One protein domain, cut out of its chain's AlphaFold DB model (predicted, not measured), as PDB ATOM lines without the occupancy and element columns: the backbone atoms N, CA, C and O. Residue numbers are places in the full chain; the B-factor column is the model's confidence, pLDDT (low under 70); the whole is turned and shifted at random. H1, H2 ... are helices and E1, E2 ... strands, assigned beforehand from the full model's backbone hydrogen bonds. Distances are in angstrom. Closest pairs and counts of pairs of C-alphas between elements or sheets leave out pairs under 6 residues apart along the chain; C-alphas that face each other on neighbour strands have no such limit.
ATOM      1  N   LYS A   5     168.740 180.927  85.980       91.94
ATOM      2  CA  LYS A   5     167.374 180.422  85.800       91.94
ATOM      3  C   LYS A   5     167.387 178.912  85.643       91.94
ATOM      4  O   LYS A   5     168.141 178.400  84.825       91.94
ATOM      5  N   ASP A   6     166.523 178.240  86.386       93.12
ATOM      6  CA  ASP A   6     166.283 176.804  86.267       93.12
ATOM      7  C   ASP A   6     164.879 176.458  86.790       93.12
ATOM      8  O   ASP A   6     164.129 177.318  87.265       93.12
ATOM      9  N   THR A   7     164.497 175.191  86.704       93.88
ATOM     10  CA  THR A   7     163.253 174.673  87.262       93.88
ATOM     11  C   THR A   7     163.402 174.465  88.767       93.88
ATOM     12  O   THR A   7     164.186 173.639  89.224       93.88
ATOM     13  N   CYS A   8     162.616 175.195  89.560       92.56
ATOM     14  CA  CYS A   8     162.561 174.999  91.006       92.56
ATOM     15  C   CYS A   8     162.053 173.586  91.335       92.56
ATOM     16  O   CYS A   8     160.934 173.231  90.964       92.56
ATOM     17  N   SER A   9     162.825 172.809  92.097       92.00
ATOM     18  CA  SER A   9     162.484 171.432  92.479       92.00
ATOM     19  C   SER A   9     161.234 171.345  93.363       92.00
ATOM     20  O   SER A   9     160.583 170.309  93.406       92.00
ATOM     21  N   SER A  10     160.886 172.429  94.068       91.38
ATOM     22  CA  SER A  10     159.730 172.472  94.975       91.38
ATOM     23  C   SER A  10     158.412 172.817  94.268       91.38
ATOM     24  O   SER A  10     157.382 172.221  94.570       91.38
ATOM     25  N   CYS A  11     158.416 173.774  93.330       94.00
ATOM     26  CA  CYS A  11     157.186 174.250  92.677       94.00
ATOM     27  C   CYS A  11     157.110 173.992  91.167       94.00
ATOM     28  O   CYS A  11     156.103 174.340  90.554       94.00
ATOM     29  N   GLY A  12     158.156 173.433  90.554       94.06
ATOM     30  CA  GLY A  12     158.204 173.093  89.128       94.06
ATOM     31  C   GLY A  12     158.254 174.289  88.171       94.06
ATOM     32  O   GLY A  12     158.205 174.103  86.960       94.06
ATOM     33  N   LYS A  13     158.333 175.528  88.677       94.88
ATOM     34  CA  LYS A  13     158.406 176.734  87.839       94.88
ATOM     35  C   LYS A  13     159.836 176.963  87.348       94.88
ATOM     36  O   LYS A  13     160.758 176.958  88.161       94.88
ATOM     37  N   TYR A  14     159.993 177.256  86.056       94.50
ATOM     38  CA  TYR A  14     161.246 177.764  85.492       94.50
ATOM     39  C   TYR A  14     161.422 179.245  85.856       94.50
ATOM     40  O   TYR A  14     160.661 180.099  85.398       94.50
ATOM     41  N   THR A  15     162.373 179.551  86.735       94.38
ATOM     42  CA  THR A  15     162.553 180.883  87.334       94.38
ATOM     43  C   THR A  15     163.975 181.058  87.876       94.38
ATOM     44  O   THR A  15     164.780 180.134  87.824       94.38
ATOM     45  N   ASP A  16     164.307 182.241  88.391       93.12
ATOM     46  CA  ASP A  16     165.599 182.490  89.030       93.12
ATOM     47  C   ASP A  16     165.754 181.653  90.315       93.12
ATOM     48  O   ASP A  16     164.926 181.711  91.234       93.12
ATOM     49  N   ILE A  17     166.840 180.881  90.379       91.69
ATOM     50  CA  ILE A  17     167.202 180.046  91.522       91.69
ATOM     51  C   ILE A  17     168.095 180.839  92.473       91.69
ATOM     52  O   ILE A  17     169.127 181.409  92.100       91.69
ATOM     53  N   THR A  18     167.688 180.864  93.738       88.94
ATOM     54  CA  THR A  18     168.354 181.618  94.807       88.94
ATOM     55  C   THR A  18     169.085 180.718  95.787       88.94
ATOM     56  O   THR A  18     169.984 181.188  96.483       88.94
ATOM     57  N   ALA A  19     168.747 179.429  95.814       87.44
ATOM     58  CA  ALA A  19     169.446 178.443  96.609       87.44
ATOM     59  C   ALA A  19     169.473 177.072  95.937       87.44
ATOM     60  O   ALA A  19     168.547 176.666  95.241       87.44
ATOM     61  N   LYS A  20     170.542 176.343  96.224       87.44
ATOM     62  CA  LYS A  20     170.745 174.938  95.889       87.44
ATOM     63  C   LYS A  20     171.039 174.226  97.197       87.44
ATOM     64  O   LYS A  20     171.850 174.752  97.942       87.44
ATOM     65  N   VAL A  21     170.393 173.108  97.495       86.12
ATOM     66  CA  VAL A  21     170.549 172.323  98.734       86.12
ATOM     67  C   VAL A  21     170.777 170.873  98.333       86.12
ATOM     68  O   VAL A  21     170.070 170.384  97.458       86.12
ATOM     69  N   LEU A  22     171.752 170.178  98.919       79.25
ATOM     70  CA  LEU A  22     171.935 168.742  98.659       79.25
ATOM     71  C   LEU A  22     171.498 167.959  99.890       79.25
ATOM     72  O   LEU A  22     172.109 168.040 100.947       79.25
ATOM     73  N   ASN A  23     170.424 167.201  99.716       67.31
ATOM     74  CA  ASN A  23     169.785 166.389 100.744       67.31
ATOM     75  C   ASN A  23     169.515 165.014 100.106       67.31
ATOM     76  O   ASN A  23     168.420 164.718  99.632       67.31
ATOM     77  N   GLY A  24     170.587 164.239  99.905       68.00
ATOM     78  CA  GLY A  24     170.598 163.016  99.084       68.00
ATOM     79  C   GLY A  24     170.549 163.265  97.565       68.00
ATOM     80  O   GLY A  24     171.276 162.619  96.815       68.00
ATOM     81  N   GLN A  25     169.752 164.236  97.113       76.38
ATOM     82  CA  GLN A  25     169.728 164.762  95.744       76.38
ATOM     83  C   GLN A  25     169.780 166.292  95.741       76.38
ATOM     84  O   GLN A  25     169.507 166.954  96.747       76.38
ATOM     85  N   GLU A  26     170.157 166.849  94.595       84.69
ATOM     86  CA  GLU A  26     170.202 168.290  94.386       84.69
ATOM     87  C   GLU A  26     168.791 168.875  94.330       84.69
ATOM     88  O   GLU A  26     167.998 168.539  93.456       84.69
ATOM     89  N   THR A  27     168.496 169.772  95.266       87.94
ATOM     90  CA  THR A  27     167.238 170.510  95.339       87.94
ATOM     91  C   THR A  27     167.492 171.977  95.023       87.94
ATOM     92  O   THR A  27     168.253 172.652  95.719       87.94
ATOM     93  N   LEU A  28     166.839 172.484  93.982       90.50
ATOM     94  CA  LEU A  28     166.901 173.883  93.574       90.50
ATOM     95  C   LEU A  28     165.678 174.633  94.095       90.50
ATOM     96  O   LEU A  28     164.538 174.208  93.897       90.50
ATOM     97  N   TYR A  29     165.911 175.782  94.717       90.62
ATOM     98  CA  TYR A  29     164.863 176.633  95.258       90.62
ATOM     99  C   TYR A  29     164.856 177.999  94.580       90.62
ATOM    100  O   TYR A  29     165.859 178.719  94.558       90.62
ATOM    101  N   CYS A  30     163.680 178.393  94.094       93.25
ATOM    102  CA  CYS A  30     163.372 179.801  93.885       93.25
ATOM    103  C   CYS A  30     163.147 180.504  95.233       93.25
ATOM    104  O   CYS A  30     162.886 179.845  96.245       93.25
ATOM    105  N   LYS A  31     163.175 181.841  95.237       92.25
ATOM    106  CA  LYS A  31     163.051 182.647  96.462       92.25
ATOM    107  C   LYS A  31     161.817 182.303  97.301       92.25
ATOM    108  O   LYS A  31     161.940 182.075  98.496       92.25
ATOM    109  N   GLU A  32     160.642 182.215  96.677       95.00
ATOM    110  CA  GLU A  32     159.386 181.924  97.385       95.00
ATOM    111  C   GLU A  32     159.423 180.558  98.086       95.00
ATOM    112  O   GLU A  32     159.020 180.433  99.242       95.00
ATOM    113  N   CYS A  33     159.928 179.529  97.398       93.81
ATOM    114  CA  CYS A  33     160.053 178.190  97.964       93.81
ATOM    115  C   CYS A  33     161.133 178.137  99.049       93.81
ATOM    116  O   CYS A  33     160.907 177.528 100.089       93.81
ATOM    117  N   GLN A  34     162.267 178.811  98.845       92.38
ATOM    118  CA  GLN A  34     163.311 178.941  99.859       92.38
ATOM    119  C   GLN A  34     162.763 179.585 101.139       92.38
ATOM    120  O   GLN A  34     162.933 179.034 102.224       92.38
ATOM    121  N   ASP A  35     162.085 180.727 101.022       94.06
ATOM    122  CA  ASP A  35     161.525 181.455 102.164       94.06
ATOM    123  C   ASP A  35     160.475 180.604 102.898       94.06
ATOM    124  O   ASP A  35     160.427 180.592 104.133       94.06
ATOM    125  N   LYS A  36     159.672 179.834 102.152       95.12
ATOM    126  CA  LYS A  36     158.702 178.888 102.714       95.12
ATOM    127  C   LYS A  36     159.381 177.779 103.522       95.12
ATOM    128  O   LYS A  36     158.976 177.546 104.659       95.12
ATOM    129  N   GLU A  37     160.406 177.126 102.978       92.44
ATOM    130  CA  GLU A  37     161.134 176.067 103.690       92.44
ATOM    131  C   GLU A  37     161.832 176.602 104.947       92.44
ATOM    132  O   GLU A  37     161.733 176.015 106.025       92.44
ATOM    133  N   LEU A  38     162.470 177.775 104.856       94.19
ATOM    134  CA  LEU A  38     163.102 178.427 106.007       94.19
ATOM    135  C   LEU A  38     162.094 178.786 107.104       94.19
ATOM    136  O   LEU A  38     162.430 178.704 108.290       94.19
ATOM    137  N   LYS A  39     160.868 179.167 106.726       96.62
ATOM    138  CA  LYS A  39     159.777 179.435 107.666       96.62
ATOM    139  C   LYS A  39     159.296 178.154 108.349       96.62
ATOM    140  O   LYS A  39     159.215 178.138 109.574       96.62
ATOM    141  N   ILE A  40     159.053 177.083 107.591       94.75
ATOM    142  CA  ILE A  40     158.643 175.777 108.137       94.75
ATOM    143  C   ILE A  40     159.696 175.257 109.124       94.75
ATOM    144  O   ILE A  40     159.366 174.861 110.242       94.75
ATOM    145  N   MET A  41     160.977 175.324 108.752       94.69
ATOM    146  CA  MET A  41     162.082 174.928 109.625       94.69
ATOM    147  C   MET A  41     162.098 175.741 110.929       94.69
ATOM    148  O   MET A  41     162.300 175.178 112.005       94.69
ATOM    149  N   LEU A  42     161.853 177.055 110.862       96.44
ATOM    150  CA  LEU A  42     161.829 177.924 112.042       96.44
ATOM    151  C   LEU A  42     160.647 177.592 112.959       96.44
ATOM    152  O   LEU A  42     160.819 177.500 114.175       96.44
ATOM    153  N   GLU A  43     159.459 177.399 112.385       96.50
ATOM    154  CA  GLU A  43     158.244 177.023 113.114       96.50
ATOM    155  C   GLU A  43     158.426 175.685 113.836       96.50
ATOM    156  O   GLU A  43     158.147 175.593 115.035       96.50
ATOM    157  N   ASN A  44     158.978 174.681 113.153       96.00
ATOM    158  CA  ASN A  44     159.264 173.374 113.739       96.00
ATOM    159  C   ASN A  44     160.343 173.469 114.826       96.00
ATOM    160  O   ASN A  44     160.160 172.957 115.931       96.00
ATOM    161  N   PHE A  45     161.438 174.191 114.575       96.06
ATOM    162  CA  PHE A  45     162.503 174.398 115.559       96.06
ATOM    163  C   PHE A  45     162.002 175.096 116.835       96.06
ATOM    164  O   PHE A  45     162.400 174.759 117.957       96.06
ATOM    165  N   ASN A  46     161.080 176.052 116.700       94.88
ATOM    166  CA  ASN A  46     160.477 176.747 117.835       94.88
ATOM    167  C   ASN A  46     159.590 175.834 118.697       94.88
ATOM    168  O   ASN A  46     159.483 176.078 119.899       94.88
ATOM    169  N   GLN A  47     159.066 174.738 118.153       94.88
ATOM    170  CA  GLN A  47     158.286 173.751 118.908       94.88
ATOM    171  C   GLN A  47     159.153 172.736 119.673       94.88
ATOM    172  O   GLN A  47     158.683 172.138 120.640       94.88
ATOM    173  N   ILE A  48     160.429 172.566 119.299       94.56
ATOM    174  CA  ILE A  48     161.335 171.615 119.968       94.56
ATOM    175  C   ILE A  48     161.544 172.017 121.432       94.56
ATOM    176  O   ILE A  48     162.005 173.124 121.728       94.56
ATOM    177  N   LYS A  49     161.241 171.107 122.359       93.19
ATOM    178  CA  LYS A  49     161.534 171.286 123.785       93.19
ATOM    179  C   LYS A  49     162.977 170.891 124.063       93.19
ATOM    180  O   LYS A  49     163.403 169.800 123.699       93.19
ATOM    181  N   PHE A  50     163.709 171.776 124.727       93.69
ATOM    182  CA  PHE A  50     165.078 171.520 125.151       93.69
ATOM    183  C   PHE A  50     165.136 171.344 126.662       93.69
ATOM    184  O   PHE A  50     164.329 171.907 127.398       93.69
ATOM    185  N   TYR A  51     166.125 170.581 127.103       95.81
ATOM    186  CA  TYR A  51     166.513 170.480 128.501       95.81
ATOM    187  C   TYR A  51     167.924 171.037 128.646       95.81
ATOM    188  O   TYR A  51     168.748 170.944 127.732       95.81
ATOM    189  N   CYS A  52     168.209 171.650 129.790       96.62
ATOM    190  CA  CYS A  52     169.534 172.144 130.102       96.62
ATOM    191  C   CYS A  52     170.516 170.974 130.171       96.62
ATOM    192  O   CYS A  52     170.394 170.113 131.037       96.62
ATOM    193  N   ILE A  53     171.543 170.976 129.322       94.69
ATOM    194  CA  ILE A  53     172.550 169.905 129.304       94.69
ATOM    195  C   ILE A  53     173.436 169.877 130.561       94.69
ATOM    196  O   ILE A  53     174.165 168.913 130.770       94.69
ATOM    197  N   LYS A  54     173.415 170.937 131.382       96.88
ATOM    198  CA  LYS A  54     174.201 171.026 132.621       96.88
ATOM    199  C   LYS A  54     173.455 170.516 133.849       96.88
ATOM    200  O   LYS A  54     174.066 169.832 134.658       96.88
ATOM    201  N   CYS A  55     172.170 170.845 133.997       97.19
ATOM    202  CA  CYS A  55     171.394 170.517 135.202       97.19
ATOM    203  C   CYS A  55     170.126 169.690 134.938       97.19
ATOM    204  O   CYS A  55     169.403 169.378 135.877       97.19
ATOM    205  N   GLY A  56     169.813 169.364 133.681       96.50
ATOM    206  CA  GLY A  56     168.626 168.588 133.309       96.50
ATOM    207  C   GLY A  56     167.297 169.347 133.379       96.50
ATOM    208  O   GLY A  56     166.268 168.774 133.039       96.50
ATOM    209  N   SER A  57     167.283 170.623 133.778       97.25
ATOM    210  CA  SER A  57     166.046 171.412 133.874       97.25
ATOM    211  C   SER A  57     165.381 171.651 132.514       97.25
ATOM    212  O   SER A  57     166.054 171.947 131.525       97.25
ATOM    213  N   SER A  58     164.046 171.602 132.474       96.44
ATOM    214  CA  SER A  58     163.235 172.031 131.326       96.44
ATOM    215  C   SER A  58     163.008 173.544 131.258       96.44
ATOM    216  O   SER A  58     162.428 174.024 130.285       96.44
ATOM    217  N   ASN A  59     163.414 174.306 132.279       97.19
ATOM    218  CA  ASN A  59     163.242 175.756 132.344       97.19
ATOM    219  C   ASN A  59     164.301 176.463 131.484       97.19
ATOM    220  O   ASN A  59     165.265 177.066 131.972       97.19
ATOM    221  N   VAL A  60     164.154 176.314 130.169       96.50
ATOM    222  CA  VAL A  60     165.062 176.874 129.172       96.50
ATOM    223  C   VAL A  60     164.315 177.772 128.196       96.50
ATOM    224  O   VAL A  60     163.210 177.473 127.751       96.50
ATOM    225  N   THR A  61     164.952 178.876 127.820       95.75
ATOM    226  CA  THR A  61     164.436 179.824 126.828       95.75
ATOM    227  C   THR A  61     165.299 179.803 125.578       95.75
ATOM    228  O   THR A  61     166.529 179.829 125.683       95.75
ATOM    229  N   LYS A  62     164.659 179.808 124.407       95.25
ATOM    230  CA  LYS A  62     165.313 180.006 123.109       95.25
ATOM    231  C   LYS A  62     165.333 181.494 122.770       95.25
ATOM    232  O   LYS A  62     164.285 182.125 122.749       95.25
ATOM    233  N   ASN A  63     166.516 182.019 122.479       92.94
ATOM    234  CA  ASN A  63     166.761 183.406 122.099       92.94
ATOM    235  C   ASN A  63     167.438 183.453 120.721       92.94
ATOM    236  O   ASN A  63     168.166 182.525 120.355       92.94
ATOM    237  N   ASP A  64     167.225 184.540 119.975       93.88
ATOM    238  CA  ASP A  64     167.830 184.786 118.655       93.88
ATOM    239  C   ASP A  64     167.647 183.632 117.652       93.88
ATOM    240  O   ASP A  64     168.582 183.249 116.940       93.88
ATOM    241  N   THR A  65     166.443 183.057 117.603       95.12
ATOM    242  CA  THR A  65     166.104 181.961 116.690       95.12
ATOM    243  C   THR A  65     166.176 182.427 115.237       95.12
ATOM    244  O   THR A  65     165.561 183.417 114.845       95.12
ATOM    245  N   LYS A  66     166.970 181.727 114.421       95.62
ATOM    246  CA  LYS A  66     167.173 182.046 113.001       95.62
ATOM    247  C   LYS A  66     167.295 180.775 112.181       95.62
ATOM    248  O   LYS A  66     167.951 179.829 112.612       95.62
ATOM    249  N   THR A  67     166.752 180.791 110.973       94.38
ATOM    250  CA  THR A  67     167.017 179.773 109.954       94.38
ATOM    251  C   THR A  67     167.909 180.322 108.852       94.38
ATOM    252  O   THR A  67     168.120 181.531 108.734       94.38
ATOM    253  N   GLY A  68     168.514 179.427 108.083       91.38
ATOM    254  CA  GLY A  68     169.317 179.797 106.931       91.38
ATOM    255  C   GLY A  68     169.754 178.582 106.135       91.38
ATOM    256  O   GLY A  68     169.372 177.455 106.436       91.38
ATOM    257  N   ILE A  69     170.572 178.838 105.125       86.81
ATOM    258  CA  ILE A  69     171.216 177.806 104.318       86.81
ATOM    259  C   ILE A  69     172.713 177.912 104.578       86.81
ATOM    260  O   ILE A  69     173.277 179.006 104.511       86.81
ATOM    261  N   SER A  70     173.345 176.801 104.951       80.56
ATOM    262  CA  SER A  70     174.792 176.756 105.140       80.56
ATOM    263  C   SER A  70     175.448 176.861 103.770       80.56
ATOM    264  O   SER A  70     175.205 176.013 102.925       80.56
ATOM    265  N   LEU A  71     176.229 177.915 103.542       68.12
ATOM    266  CA  LEU A  71     176.988 178.127 102.309       68.12
ATOM    267  C   LEU A  71     178.436 177.697 102.568       68.12
ATOM    268  O   LEU A  71     179.298 178.536 102.817       68.12
ATOM    269  N   THR A  72     178.674 176.390 102.630       60.44
ATOM    270  CA  THR A  72     180.013 175.797 102.808       60.44
ATOM    271  C   THR A  72     180.480 175.123 101.520       60.44
ATOM    272  O   THR A  72     179.677 174.883 100.622       60.44
ATOM    273  N   ASP A  73     181.772 174.788 101.434       46.44
ATOM    274  CA  ASP A  73     182.398 174.169 100.249       46.44
ATOM    275  C   ASP A  73     181.870 172.752  99.918       46.44
ATOM    276  O   ASP A  73     182.150 172.207  98.852       46.44
ATOM    277  N   ILE A  74     181.076 172.157 100.816       49.22
ATOM    278  CA  ILE A  74     180.338 170.894 100.649       49.22
ATOM    279  C   ILE A  74     178.901 171.120 101.141       49.22
ATOM    280  O   ILE A  74     178.641 172.063 101.897       49.22
ATOM    281  N   PRO A  75     177.937 170.376 100.600       54.59
ATOM    282  CA  PRO A  75     176.827 171.010  99.968       54.59
ATOM    283  C   PRO A  75     175.749 171.490 100.936       54.59
ATOM    284  O   PRO A  75     175.495 170.927 101.995       54.59
ATOM    285  N   ASN A  76     175.128 172.578 100.509       72.31
ATOM    286  CA  ASN A  76     174.251 173.427 101.285       72.31
ATOM    287  C   ASN A  76     173.138 172.653 102.011       72.31
ATOM    288  O   ASN A  76     172.333 171.986 101.364       72.31
ATOM    289  N   ALA A  77     173.068 172.802 103.335       81.12
ATOM    290  CA  ALA A  77     172.007 172.273 104.192       81.12
ATOM    291  C   ALA A  77     171.148 173.418 104.746       81.12
ATOM    292  O   ALA A  77     171.665 174.498 105.066       81.12
ATOM    293  N   ILE A  78     169.841 173.186 104.897       89.56
ATOM    294  CA  ILE A  78     168.968 174.096 105.647       89.56
ATOM    295  C   ILE A  78     169.274 173.913 107.134       89.56
ATOM    296  O   ILE A  78     169.394 172.792 107.621       89.56
ATOM    297  N   TYR A  79     169.399 175.006 107.878       92.75
ATOM    298  CA  TYR A  79     169.653 174.950 109.312       92.75
ATOM    299  C   TYR A  79     168.723 175.866 110.101       92.75
ATOM    300  O   TYR A  79     168.259 176.894 109.607       92.75
ATOM    301  N   ALA A  80     168.540 175.527 111.375       95.50
ATOM    302  CA  ALA A  80     168.032 176.410 112.415       95.50
ATOM    303  C   ALA A  80     169.099 176.594 113.497       95.50
ATOM    304  O   ALA A  80     169.833 175.666 113.828       95.50
ATOM    305  N   LYS A  81     169.208 177.798 114.057       96.06
ATOM    306  CA  LYS A  81     170.118 178.093 115.164       96.06
ATOM    307  C   LYS A  81     169.469 178.988 116.204       96.06
ATOM    308  O   LYS A  81     168.614 179.804 115.869       96.06
ATOM    309  N   ALA A  82     169.911 178.854 117.447       97.06
ATOM    310  CA  ALA A  82     169.491 179.702 118.555       97.06
ATOM    311  C   ALA A  82     170.497 179.661 119.702       97.06
ATOM    312  O   ALA A  82     171.318 178.747 119.808       97.06
ATOM    313  N   PHE A  83     170.373 180.626 120.606       96.69
ATOM    314  CA  PHE A  83     170.929 180.501 121.943       96.69
ATOM    315  C   PHE A  83     169.885 179.923 122.889       96.69
ATOM    316  O   PHE A  83     168.749 180.387 122.926       96.69
ATOM    317  N   ILE A  84     170.282 178.934 123.676       96.38
ATOM    318  CA  ILE A  84     169.456 178.351 124.728       96.38
ATOM    319  C   ILE A  84     170.020 178.813 126.062       96.38
ATOM    320  O   ILE A  84     171.198 178.596 126.337       96.38
ATOM    321  N   THR A  85     169.187 179.438 126.886       97.44
ATOM    322  CA  THR A  85     169.550 179.869 128.241       97.44
ATOM    323  C   THR A  85     168.709 179.099 129.246       97.44
ATOM    324  O   THR A  85     167.483 179.130 129.156       97.44
ATOM    325  N   CYS A  86     169.349 178.422 130.196       97.81
ATOM    326  CA  CYS A  86     168.666 177.828 131.341       97.81
ATOM    327  C   CYS A  86     168.465 178.884 132.424       97.81
ATOM    328  O   CYS A  86     169.414 179.577 132.777       97.81
ATOM    329  N   LYS A  87     167.244 178.998 132.947       97.25
ATOM    330  CA  LYS A  87     166.899 179.973 133.990       97.25
ATOM    331  C   LYS A  87     167.223 179.500 135.408       97.25
ATOM    332  O   LYS A  87     167.276 180.326 136.305       97.25
ATOM    333  N   ASP A  88     167.461 178.203 135.600       97.69
ATOM    334  CA  ASP A  88     167.716 177.637 136.932       97.69
ATOM    335  C   ASP A  88     169.209 177.588 137.291       97.69
ATOM    336  O   ASP A  88     169.561 177.542 138.462       97.69
ATOM    337  N   CYS A  89     170.100 177.552 136.292       97.25
ATOM    338  CA  CYS A  89     171.555 177.488 136.505       97.25
ATOM    339  C   CYS A  89     172.345 178.509 135.673       97.25
ATOM    340  O   CYS A  89     173.562 178.391 135.557       97.25
ATOM    341  N   ASP A  90     171.645 179.451 135.033       96.69
ATOM    342  CA  ASP A  90     172.187 180.575 134.254       96.69
ATOM    343  C   ASP A  90     173.186 180.230 133.135       96.69
ATOM    344  O   ASP A  90     173.838 181.101 132.555       96.69
ATOM    345  N   HIS A  91     173.275 178.961 132.742       97.00
ATOM    346  CA  HIS A  91     174.093 178.559 131.610       97.00
ATOM    347  C   HIS A  91     173.438 178.906 130.268       97.00
ATOM    348  O   HIS A  91     172.230 178.742 130.064       97.00
ATOM    349  N   ARG A  92     174.279 179.315 129.312       96.12
ATOM    350  CA  ARG A  92     173.913 179.601 127.923       96.12
ATOM    351  C   ARG A  92     174.666 178.678 126.968       96.12
ATOM    352  O   ARG A  92     175.873 178.499 127.099       96.12
ATOM    353  N   PHE A  93     173.960 178.161 125.970       95.25
ATOM    354  CA  PHE A  93     174.501 177.298 124.923       95.25
ATOM    355  C   PHE A  93     174.117 177.838 123.553       95.25
ATOM    356  O   PHE A  93     173.046 178.422 123.386       95.25
ATOM    357  N   PHE A  94     174.983 177.633 122.569       95.81
ATOM    358  CA  PHE A  94     174.641 177.831 121.169       95.81
ATOM    359  C   PHE A  94     174.229 176.490 120.567       95.81
ATOM    360  O   PHE A  94     174.933 175.495 120.735       95.81
ATOM    361  N   LEU A  95     173.104 176.474 119.861       94.38
ATOM    362  CA  LEU A  95     172.623 175.315 119.126       94.38
ATOM    363  C   LEU A  95     172.510 175.670 117.645       94.38
ATOM    364  O   LEU A  95     171.925 176.697 117.299       94.38
ATOM    365  N   LYS A  96     173.017 174.788 116.781       93.50
ATOM    366  CA  LYS A  96     172.766 174.777 115.338       93.50
ATOM    367  C   LYS A  96     172.321 173.365 114.961       93.50
ATOM    368  O   LYS A  96     173.043 172.412 115.226       93.50
ATOM    369  N   MET A  97     171.129 173.246 114.394       91.69
ATOM    370  CA  MET A  97     170.569 172.001 113.874       91.69
ATOM    371  C   MET A  97     170.499 172.109 112.357       91.69
ATOM    372  O   MET A  97     169.940 173.078 111.847       91.69
ATOM    373  N   GLU A  98     171.064 171.134 111.655       90.00
ATOM    374  CA  GLU A  98     171.118 171.098 110.193       90.00
ATOM    375  C   GLU A  98     170.305 169.914 109.674       90.00
ATOM    376  O   GLU A  98     170.418 168.806 110.199       90.00
ATOM    377  N   ASP A  99     169.496 170.151 108.645       86.44
ATOM    378  CA  ASP A  99     168.874 169.092 107.859       86.44
ATOM    379  C   ASP A  99     169.887 168.586 106.827       86.44
ATOM    380  O   ASP A  99     170.077 169.180 105.764       86.44
ATOM    381  N   GLN A 100     170.567 167.500 107.196       80.62
ATOM    382  CA  GLN A 100     171.521 166.770 106.354       80.62
ATOM    383  C   GLN A 100     170.833 165.717 105.476       80.62
ATOM    384  O   GLN A 100     171.483 165.008 104.707       80.62
TER     385      GLN A 100
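This is residues 5 to 100 of the 104 residues of an uncharacterized protein of Thaumarchaeota archaeon (UniProt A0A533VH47). The domain is a long rod: a twisted sheet of three long strands, E4, E5 and E6, has one helix, H1, running along one of its faces, and a small sheet, E1, E2 and E3, sits at one end of the rod. The printed part has 96 residues, with one named helix and six named strands in the order E1 E2 E3 H1 E4 E5 E6. Each sheet is antiparallel, in the order E1 E2 E3 and E4 E5 E6. The class is mixed, helices and strands; the whole is loose, with a radius of gyration of the C-alphas of 16.3 A and spans of 52 by 24 by 18 A.

E1, residues 5 to 7, and E2, residues 14 to 23, form a hairpin, with N 6 and O 15 at 2.9 A. E2 bends by 84 degrees at residue 18, and its pairing is staggered: residues 14 to 16 pair with E1 and residues 17 to 23 with E3, residues 25 to 30. E2 and E3 form a hairpin, with N 21 and O 27 at 2.8 A. E1, E2 and E3 make a meander, each strand the antiparallel neighbour of the one before. H1, residues 31 to 47, touches E2, where the closest C-alphas, of Thr 18 and Lys 31, are 5.6 A apart. In H1 every O i to N i+4 pair is within hydrogen-bond range. E4, residues 60 to 69, E5, residues 78 to 86, and E6, residues 92 to 99, make a second meander. N 63 and O 83 are 2.8 A apart, and N 84 and O 93 are 2.8 A apart. H1 is on one face of this sheet, in two layers, a helix over a sheet, at a height of 8.3 A. It lies over E4 and E5; the closest C-alphas of H1 and E4, those of Leu 38 and Thr 67, are 5.7 A apart. On the local plane H1 and E5 stand at 27 degrees, only just along the strands. E1 and E3 are apart from E4, E5 and E6.

C-alpha 5, where E1 begins, is at (167.374, 180.422, 85.800). E1 is 7.2 A long, E2 20.9 A and E3 16.4 A. H1 spans 24.6 A, from C-alpha 31 at (163.051, 182.647, 96.462). E4 is 25.6 A long and bends by 58 degrees at residue 64. E5 is 26.0 A long, and E6 is 23.2 A long, ending with C-alpha 99 at (168.874, 169.092, 107.859).

The two C-alphas farthest apart, those of Tyr 14 and Cys 89, are 52.0 A apart. The printed part has no cut. The link from H1 to E4, residues 48 to 59, is long. Confidence is under 70 at residues 23 to 24 and 71 to 75; the mean pLDDT of the printed part is 90.4.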